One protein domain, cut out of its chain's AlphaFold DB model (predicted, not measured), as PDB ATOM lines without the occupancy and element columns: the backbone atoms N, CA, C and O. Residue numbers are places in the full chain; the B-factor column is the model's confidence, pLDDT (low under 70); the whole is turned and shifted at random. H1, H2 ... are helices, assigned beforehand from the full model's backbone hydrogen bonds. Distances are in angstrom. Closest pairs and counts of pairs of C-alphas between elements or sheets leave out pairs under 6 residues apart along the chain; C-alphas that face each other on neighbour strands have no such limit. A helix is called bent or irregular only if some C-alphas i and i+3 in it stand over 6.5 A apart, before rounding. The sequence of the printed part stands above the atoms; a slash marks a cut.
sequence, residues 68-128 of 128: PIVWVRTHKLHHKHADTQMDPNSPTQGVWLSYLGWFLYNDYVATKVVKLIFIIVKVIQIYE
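This is residues 68 to 128 of the 128 residues of the protein "Putative fatty acid desaturase, type 1, core" of Helianthus annuus (UniProt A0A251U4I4). A small helical body carries one long arm: H1 and then a long loop, residues 82 to 94, lead to the short H2, which meets the start of the long H3 at a corner, and the far part of H3 with the tail behind it, residues 117 to 128, sticks out from the body. The beginning of H3 comes close to the middle of H1, at Thr 74 and Val 109, with the two helices at a steep slant of 55 degrees, while H2 and H3 stand about at right angles. The printed part has 61 residues with three named helices, in the order H1, H2, H3, and no named strand; the class is all helix. It is only just compact, close to loose, with a radius of gyration of the C-alphas of 12.4 A. Its outline is elongated, with spans of 41 by 25 by 19 A, and the arm makes the length.

The printed part begins with H1, residues 68 to 81. A long link of 13 residues, 82 to 94, runs from it to H2, residues 95 to 104. H1 and H2 are near each other: their closest C-alphas are 8.1 A apart, and 5 pairs of C-alphas lie within 10 A. A tight link of one residue, Tyr 105, joins H2 to H3, residues 106 to 124. H2 and H3 touch only at the corner by their link, and only just, with 3 pairs of C-alphas within 8 A. The closest C-alphas of the two are those of Trp 102 and Val 109, 6.4 A apart. H3 touches H2 with residues 108 to 109 alone. The lines of H2 and H3 stand about perpendicular, at 90 degrees, and their centres are 19.1 A apart. H1 and H3 are close but not clearly touching, with 1 pair of C-alphas within 8 A, those of Thr 74 and Val 109 at 7.6 A. Their lines stand at a steep tilt of 55 degrees, they run the same way, and their centres are 13.7 A apart. In H1 and H3 every O i to N i+4 pair is within hydrogen-bond range; in H2 this holds for 4 of 6 pairs. H2 is irregular: C-alphas 99 and 102 are 7.3 A apart, against about 5 A in a regular helix, and its line is a rough one.

H1 begins with C-alpha 68 of Pro 68 at (118.563, 93.936, 151.430) and ends at His 81, 19.8 A from first to last C-alpha over 14 residues. H2 has 10 residues, from Val 95, with its C-alpha at (133.715, 111.930, 148.985), to Leu 104. H3 is the longest helix by residues, with 19, and measures 27.1 A from the C-alpha of Asn 106 to that of Ile 124, which is at (135.318, 89.998, 175.821).

The two C-alphas farthest apart in the domain are those of Trp 96 and Glu 128, 41.3 A. From Pro 68 to Glu 128, the chain's last residue, the C-alphas are 36.3 A apart. Residues 117 to 128, of which 117 to 124 belong to H3, stand free. Without them the body has 49 residues, spans 24 by 20 by 18 A and has a radius of gyration of 9.5 A. The printed part has no cut, and the link from H1 to H2 is the long one. The mean pLDDT of the printed part is 79.0; it is under 70 at residues 106 to 110, at residue 113 and at residues 122 to 128. H1 has a mean pLDDT of 92, H2 of 79 and H3 of 70.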
ATOM      1  N   PRO A  68     119.120  93.379 150.200       91.94
ATOM      2  CA  PRO A  68     118.563  93.936 151.430       91.94
ATOM      3  C   PRO A  68     119.377  93.591 152.680       91.94
ATOM      4  O   PRO A  68     119.404  94.381 153.621       91.94
ATOM      5  N   ILE A  69     120.032  92.428 152.727       91.00
ATOM      6  CA  ILE A  69     120.743  91.969 153.926       91.00
ATOM      7  C   ILE A  69     121.998  92.814 154.126       91.00
ATOM      8  O   ILE A  69     122.228  93.338 155.222       91.00
ATOM      9  N   VAL A  70     122.795  92.978 153.067       88.56
ATOM     10  CA  VAL A  70     124.007  93.799 153.117       88.56
ATOM     11  C   VAL A  70     123.657  95.264 153.352       88.56
ATOM     12  O   VAL A  70     124.285  95.889 154.205       88.56
ATOM     13  N   TRP A  71     122.630  95.795 152.679       92.50
ATOM     14  CA  TRP A  71     122.196  97.182 152.875       92.50
ATOM     15  C   TRP A  71     121.821  97.447 154.337       92.50
ATOM     16  O   TRP A  71     122.360  98.362 154.960       92.50
ATOM     17  N   VAL A  72     120.971  96.596 154.928       93.75
ATOM     18  CA  VAL A  72     120.543  96.721 156.332       93.75
ATOM     19  C   VAL A  72     121.737  96.653 157.282       93.75
ATOM     20  O   VAL A  72     121.825  97.435 158.230       93.75
ATOM     21  N   ARG A  73     122.669  95.723 157.052       89.75
ATOM     22  CA  ARG A  73     123.873  95.583 157.881       89.75
ATOM     23  C   ARG A  73     124.736  96.839 157.823       89.75
ATOM     24  O   ARG A  73     125.108  97.357 158.875       89.75
ATOM     25  N   THR A  74     125.046  97.320 156.623       89.56
ATOM     26  CA  THR A  74     125.871  98.514 156.412       89.56
ATOM     27  C   THR A  74     125.216  99.745 157.024       89.56
ATOM     28  O   THR A  74     125.870 100.474 157.763       89.56
ATOM     29  N   HIS A  75     123.909  99.921 156.830       93.06
ATOM     30  CA  HIS A  75     123.163 101.051 157.386       93.06
ATOM     31  C   HIS A  75     123.137 101.046 158.921       93.06
ATOM     32  O   HIS A  75     123.257 102.087 159.565       93.06
ATOM     33  N   LYS A  76     123.048  99.864 159.547       93.06
ATOM     34  CA  LYS A  76     123.178  99.737 161.010       93.06
ATOM     35  C   LYS A  76     124.576 100.095 161.504       93.06
ATOM     36  O   LYS A  76     124.697 100.717 162.556       93.06
ATOM     37  N   LEU A  77     125.621  99.699 160.776       90.38
ATOM     38  CA  LEU A  77     127.001 100.056 161.116       90.38
ATOM     39  C   LEU A  77     127.225 101.560 161.003       90.38
ATOM     40  O   LEU A  77     127.803 102.132 161.921       90.38
ATOM     41  N   HIS A  78     126.704 102.178 159.943       92.06
ATOM     42  CA  HIS A  78     126.708 103.624 159.766       92.06
ATOM     43  C   HIS A  78     126.097 104.330 160.977       92.06
ATOM     44  O   HIS A  78     126.770 105.110 161.633       92.06
ATOM     45  N   HIS A  79     124.870 103.980 161.375       94.25
ATOM     46  CA  HIS A  79     124.244 104.600 162.548       94.25
ATOM     47  C   HIS A  79     124.995 104.344 163.860       94.25
ATOM     48  O   HIS A  79     125.047 105.221 164.716       94.25
ATOM     49  N   LYS A  80     125.562 103.147 164.044       92.56
ATOM     50  CA  LYS A  80     126.281 102.790 165.276       92.56
ATOM     51  C   LYS A  80     127.634 103.494 165.395       92.56
ATOM     52  O   LYS A  80     128.098 103.741 166.506       92.56
ATOM     53  N   HIS A  81     128.286 103.754 164.270       90.75
ATOM     54  CA  HIS A  81     129.671 104.213 164.208       90.75
ATOM     55  C   HIS A  81     129.832 105.502 163.402       90.75
ATOM     56  O   HIS A  81     130.933 105.755 162.912       90.75
ATOM     57  N   ALA A  82     128.760 106.283 163.269       90.81
ATOM     58  CA  ALA A  82     128.673 107.447 162.395       90.81
ATOM     59  C   ALA A  82     129.903 108.352 162.511       90.81
ATOM     60  O   ALA A  82     130.399 108.602 163.611       90.81
ATOM     61  N   ASP A  83     130.410 108.788 161.359       88.06
ATOM     62  CA  ASP A  83     131.560 109.689 161.217       88.06
ATOM     63  C   ASP A  83     132.901 109.147 161.752       88.06
ATOM     64  O   ASP A  83     133.926 109.838 161.722       88.06
ATOM     65  N   THR A  84     132.953 107.882 162.179       88.88
ATOM     66  CA  THR A  84     134.194 107.228 162.611       88.88
ATOM     67  C   THR A  84     134.855 106.424 161.488       88.88
ATOM     68  O   THR A  84     134.307 106.181 160.413       88.88
ATOM     69  N   GLN A  85     136.052 105.910 161.770       84.75
ATOM     70  CA  GLN A  85     136.752 104.974 160.886       84.75
ATOM     71  C   GLN A  85     136.012 103.640 160.692       84.75
ATOM     72  O   GLN A  85     136.360 102.888 159.782       84.75
ATOM     73  N   MET A  86     135.040 103.311 161.546       84.44
ATOM     74  CA  MET A  86     134.262 102.069 161.471       84.44
ATOM     75  C   MET A  86     132.965 102.226 160.669       84.44
ATOM     76  O   MET A  86     132.334 101.219 160.352       84.44
ATOM     77  N   ASP A  87     132.592 103.458 160.319       88.62
ATOM     78  CA  ASP A  87     131.464 103.751 159.444       88.62
ATOM     79  C   ASP A  87     131.853 103.512 157.966       88.62
ATOM     80  O   ASP A  87     132.798 104.142 157.470       88.62
ATOM     81  N   PRO A  88     131.178 102.580 157.260       83.56
ATOM     82  CA  PRO A  88     131.485 102.250 155.868       83.56
ATOM     83  C   PRO A  88     131.220 103.384 154.872       83.56
ATOM     84  O   PRO A  88     131.807 103.382 153.799       83.56
ATOM     85  N   ASN A  89     130.347 104.336 155.189       86.81
ATOM     86  CA  ASN A  89     130.024 105.471 154.321       86.81
ATOM     87  C   ASN A  89     130.334 106.810 154.999       86.81
ATOM     88  O   ASN A  89     129.742 107.831 154.650       86.81
ATOM     89  N   SER A  90     131.296 106.808 155.928       86.94
ATOM     90  CA  SER A  90     131.709 108.008 156.652       86.94
ATOM     91  C   SER A  90     132.167 109.118 155.697       86.94
ATOM     92  O   SER A  90     133.115 108.902 154.929       86.94
ATOM     93  N   PRO A  91     131.599 110.337 155.787       85.06
ATOM     94  CA  PRO A  91     132.071 111.503 155.042       85.06
ATOM     95  C   PRO A  91     133.549 111.823 155.304       85.06
ATOM     96  O   PRO A  91     134.239 112.332 154.421       85.06
ATOM     97  N   THR A  92     134.059 111.474 156.492       85.88
ATOM     98  CA  THR A  92     135.448 111.737 156.901       85.88
ATOM     99  C   THR A  92     136.475 110.872 156.166       85.88
ATOM    100  O   THR A  92     137.661 111.185 156.189       85.88
ATOM    101  N   GLN A  93     136.038 109.815 155.471       81.94
ATOM    102  CA  GLN A  93     136.903 108.947 154.660       81.94
ATOM    103  C   GLN A  93     136.998 109.403 153.190       81.94
ATOM    104  O   GLN A  93     137.653 108.749 152.383       81.94
ATOM    105  N   GLY A  94     136.403 110.550 152.845       83.50
ATOM    106  CA  GLY A  94     136.487 111.164 151.522       83.50
ATOM    107  C   GLY A  94     135.260 110.898 150.648       83.50
ATOM    108  O   GLY A  94     134.617 109.853 150.732       83.50
ATOM    109  N   VAL A  95     134.961 111.862 149.773       83.81
ATOM    110  CA  VAL A  95     133.715 111.930 148.985       83.81
ATOM    111  C   VAL A  95     133.472 110.675 148.145       83.81
ATOM    112  O   VAL A  95     132.353 110.182 148.077       83.81
ATOM    113  N   TRP A  96     134.508 110.113 147.525       80.75
ATOM    114  CA  TRP A  96     134.352 108.929 146.675       80.75
ATOM    115  C   TRP A  96     133.975 107.673 147.464       80.75
ATOM    116  O   TRP A  96     133.138 106.888 147.014       80.75
ATOM    117  N   LEU A  97     134.557 107.494 148.652       79.69
ATOM    118  CA  LEU A  97     134.277 106.343 149.509       79.69
ATOM    119  C   LEU A  97     132.899 106.459 150.168       79.69
ATOM    120  O   LEU A  97     132.145 105.485 150.161       79.69
ATOM    121  N   SER A  98     132.541 107.653 150.650       82.75
ATOM    122  CA  SER A  98     131.229 107.909 151.250       82.75
ATOM    123  C   SER A  98     130.085 107.876 150.231       82.75
ATOM    124  O   SER A  98     128.990 107.428 150.565       82.75
ATOM    125  N   TYR A  99     130.330 108.284 148.980       80.25
ATOM    126  CA  TYR A  99     129.300 108.332 147.938       80.25
ATOM    127  C   TYR A  99     129.141 107.011 147.167       80.25
ATOM    128  O   TYR A  99     128.019 106.536 146.996       80.25
ATOM    129  N   LEU A 100     130.244 106.399 146.712       80.12
ATOM    130  CA  LEU A 100     130.218 105.193 145.863       80.12
ATOM    131  C   LEU A 100     130.879 103.972 146.507       80.12
ATOM    132  O   LEU A 100     130.479 102.832 146.259       80.12
ATOM    133  N   GLY A 101     131.906 104.191 147.325       75.62
ATOM    134  CA  GLY A 101     132.779 103.113 147.777       75.62
ATOM    135  C   GLY A 101     132.075 102.048 148.616       75.62
ATOM    136  O   GLY A 101     132.314 100.856 148.420       75.62
ATOM    137  N   TRP A 102     131.159 102.458 149.493       75.44
ATOM    138  CA  TRP A 102     130.455 101.549 150.403       75.44
ATOM    139  C   TRP A 102     129.581 100.500 149.696       75.44
ATOM    140  O   TRP A 102     129.366  99.421 150.249       75.44
ATOM    141  N   PHE A 103     129.094 100.770 148.479       78.00
ATOM    142  CA  PHE A 103     128.324  99.788 147.709       78.00
ATOM    143  C   PHE A 103     129.136  99.127 146.583       78.00
ATOM    144  O   PHE A 103     128.804  98.008 146.188       78.00
ATOM    145  N   LEU A 104     130.227  99.731 146.100       73.88
ATOM    146  CA  LEU A 104     131.078  99.122 145.068       73.88
ATOM    147  C   LEU A 104     132.099  98.121 145.635       73.88
ATOM    148  O   LEU A 104     132.313  97.071 145.035       73.88
ATOM    149  N   TYR A 105     132.681  98.375 146.811       71.38
ATOM    150  CA  TYR A 105     133.795  97.570 147.334       71.38
ATOM    151  C   TYR A 105     133.360  96.635 148.467       71.38
ATOM    152  O   TYR A 105     133.109  97.057 149.594       71.38
ATOM    153  N   ASN A 106     133.278  95.332 148.177       67.38
ATOM    154  CA  ASN A 106     132.860  94.328 149.162       67.38
ATOM    155  C   ASN A 106     133.912  94.112 150.262       67.38
ATOM    156  O   ASN A 106     133.574  94.133 151.443       67.38
ATOM    157  N   ASP A 107     135.187  94.021 149.882       67.62
ATOM    158  CA  ASP A 107     136.292  93.820 150.828       67.62
ATOM    159  C   ASP A 107     136.456  95.009 151.778       67.62
ATOM    160  O   ASP A 107     136.761  94.850 152.959       67.62
ATOM    161  N   TYR A 108     136.166  96.219 151.303       69.06
ATOM    162  CA  TYR A 108     136.195  97.416 152.133       69.06
ATOM    163  C   TYR A 108     135.125  97.375 153.235       69.06
ATOM    164  O   TYR A 108     135.437  97.606 154.399       69.06
ATOM    165  N   VAL A 109     133.883  96.988 152.925       68.06
ATOM    166  CA  VAL A 109     132.853  96.805 153.963       68.06
ATOM    167  C   VAL A 109     133.191  95.610 154.862       68.06
ATOM    168  O   VAL A 109     133.069  95.699 156.085       68.06
ATOM    169  N   ALA A 110     133.668  94.503 154.285       67.81
ATOM    170  CA  ALA A 110     134.028  93.298 155.027       67.81
ATOM    171  C   ALA A 110     135.153  93.553 156.043       67.81
ATOM    172  O   ALA A 110     135.039  93.124 157.191       67.81
ATOM    173  N   THR A 111     136.193  94.309 155.674       71.81
ATOM    174  CA  THR A 111     137.309  94.648 156.575       71.81
ATOM    175  C   THR A 111     136.848  95.442 157.795       71.81
ATOM    176  O   THR A 111     137.299  95.155 158.906       71.81
ATOM    177  N   LYS A 112     135.904  96.381 157.640       72.06
ATOM    178  CA  LYS A 112     135.326  97.115 158.779       72.06
ATOM    179  C   LYS A 112     134.572  96.176 159.722       72.06
ATOM    180  O   LYS A 112     134.697  96.304 160.937       72.06
ATOM    181  N   VAL A 113     133.846  95.186 159.194       68.94
ATOM    182  CA  VAL A 113     133.121  94.239 160.055       68.94
ATOM    183  C   VAL A 113     134.042  93.235 160.734       68.94
ATOM    184  O   VAL A 113     133.894  92.994 161.930       68.94
ATOM    185  N   VAL A 114     135.008  92.671 160.009       70.19
ATOM    186  CA  VAL A 114     136.003  91.761 160.592       70.19
ATOM    187  C   VAL A 114     136.743  92.469 161.724       70.19
ATOM    188  O   VAL A 114     136.836  91.933 162.826       70.19
ATOM    189  N   LYS A 115     137.161  93.724 161.513       70.31
ATOM    190  CA  LYS A 115     137.807  94.539 162.549       70.31
ATOM    191  C   LYS A 115     136.909  94.759 163.772       70.31
ATOM    192  O   LYS A 115     137.402  94.682 164.892       70.31
ATOM    193  N   LEU A 116     135.603  94.968 163.581       71.12
ATOM    194  CA  LEU A 116     134.646  95.093 164.687       71.12
ATOM    195  C   LEU A 116     134.535  93.793 165.497       71.12
ATOM    196  O   LEU A 116     134.558  93.843 166.722       71.12
ATOM    197  N   ILE A 117     134.442  92.641 164.826       72.75
ATOM    198  CA  ILE A 117     134.382  91.329 165.485       72.75
ATOM    199  C   ILE A 117     135.661  91.087 166.287       72.75
ATOM    200  O   ILE A 117     135.575  90.733 167.456       72.75
ATOM    201  N   PHE A 118     136.836  91.353 165.709       72.81
ATOM    202  CA  PHE A 118     138.110  91.220 166.421       72.81
ATOM    203  C   PHE A 118     138.200  92.123 167.656       72.81
ATOM    204  O   PHE A 118     138.710  91.681 168.683       72.81
ATOM    205  N   ILE A 119     137.709  93.366 167.579       72.19
ATOM    206  CA  ILE A 119     137.657  94.269 168.738       72.19
ATOM    207  C   ILE A 119     136.732  93.694 169.811       72.19
ATOM    208  O   ILE A 119     137.137  93.611 170.961       72.19
ATOM    209  N   ILE A 120     135.522  93.263 169.446       73.38
ATOM    210  CA  ILE A 120     134.557  92.697 170.399       73.38
ATOM    211  C   ILE A 120     135.121  91.437 171.062       73.38
ATOM    212  O   ILE A 120     135.074  91.337 172.281       73.38
ATOM    213  N   VAL A 121     135.697  90.514 170.287       72.25
ATOM    214  CA  VAL A 121     136.311  89.285 170.810       72.25
ATOM    215  C   VAL A 121     137.459  89.619 171.758       72.25
ATOM    216  O   VAL A 121     137.467  89.117 172.874       72.25
ATOM    217  N   LYS A 122     138.375  90.522 171.375       66.56
ATOM    218  CA  LYS A 122     139.456  90.966 172.270       66.56
ATOM    219  C   LYS A 122     138.929  91.602 173.550       66.56
ATOM    220  O   LYS A 122     139.483  91.342 174.604       66.56
ATOM    221  N   VAL A 123     137.899  92.438 173.461       68.75
ATOM    222  CA  VAL A 123     137.300  93.092 174.629       68.75
ATOM    223  C   VAL A 123     136.673  92.052 175.557       68.75
ATOM    224  O   VAL A 123     136.952  92.085 176.744       68.75
ATOM    225  N   ILE A 124     135.903  91.094 175.029       65.50
ATOM    226  CA  ILE A 124     135.318  89.998 175.821       65.50
ATOM    227  C   ILE A 124     136.418  89.185 176.519       65.50
ATOM    228  O   ILE A 124     136.316  88.949 177.714       65.50
ATOM    229  N   GLN A 125     137.505  88.854 175.815       57.06
ATOM    230  CA  GLN A 125     138.645  88.108 176.368       57.06
ATOM    231  C   GLN A 125     139.483  88.871 177.406       57.06
ATOM    232  O   GLN A 125     140.343  88.268 178.030       57.06
ATOM    233  N   ILE A 126     139.302  90.189 177.551       67.19
ATOM    234  CA  ILE A 126     139.953  90.999 178.599       67.19
ATOM    235  C   ILE A 126     139.092  91.038 179.874       67.19
ATOM    236  O   ILE A 126     139.593  91.372 180.945       67.19
ATOM    237  N   TYR A 127     137.799  90.726 179.761       53.66
ATOM    238  CA  TYR A 127     136.857  90.679 180.881       53.66
ATOM    239  C   TYR A 127     136.642  89.256 181.439       53.66
ATOM    240  O   TYR A 127     135.815  89.093 182.336       53.66
ATOM    241  N   GLU A 128     137.389  88.266 180.942       49.91
ATOM    242  CA  GLU A 128     137.585  86.932 181.539       49.91
ATOM    243  C   GLU A 128     139.009  86.815 182.098       49.91
ATOM    244  O   GLU A 128     139.160  86.221 183.190       49.91
TER     245      GLU A 128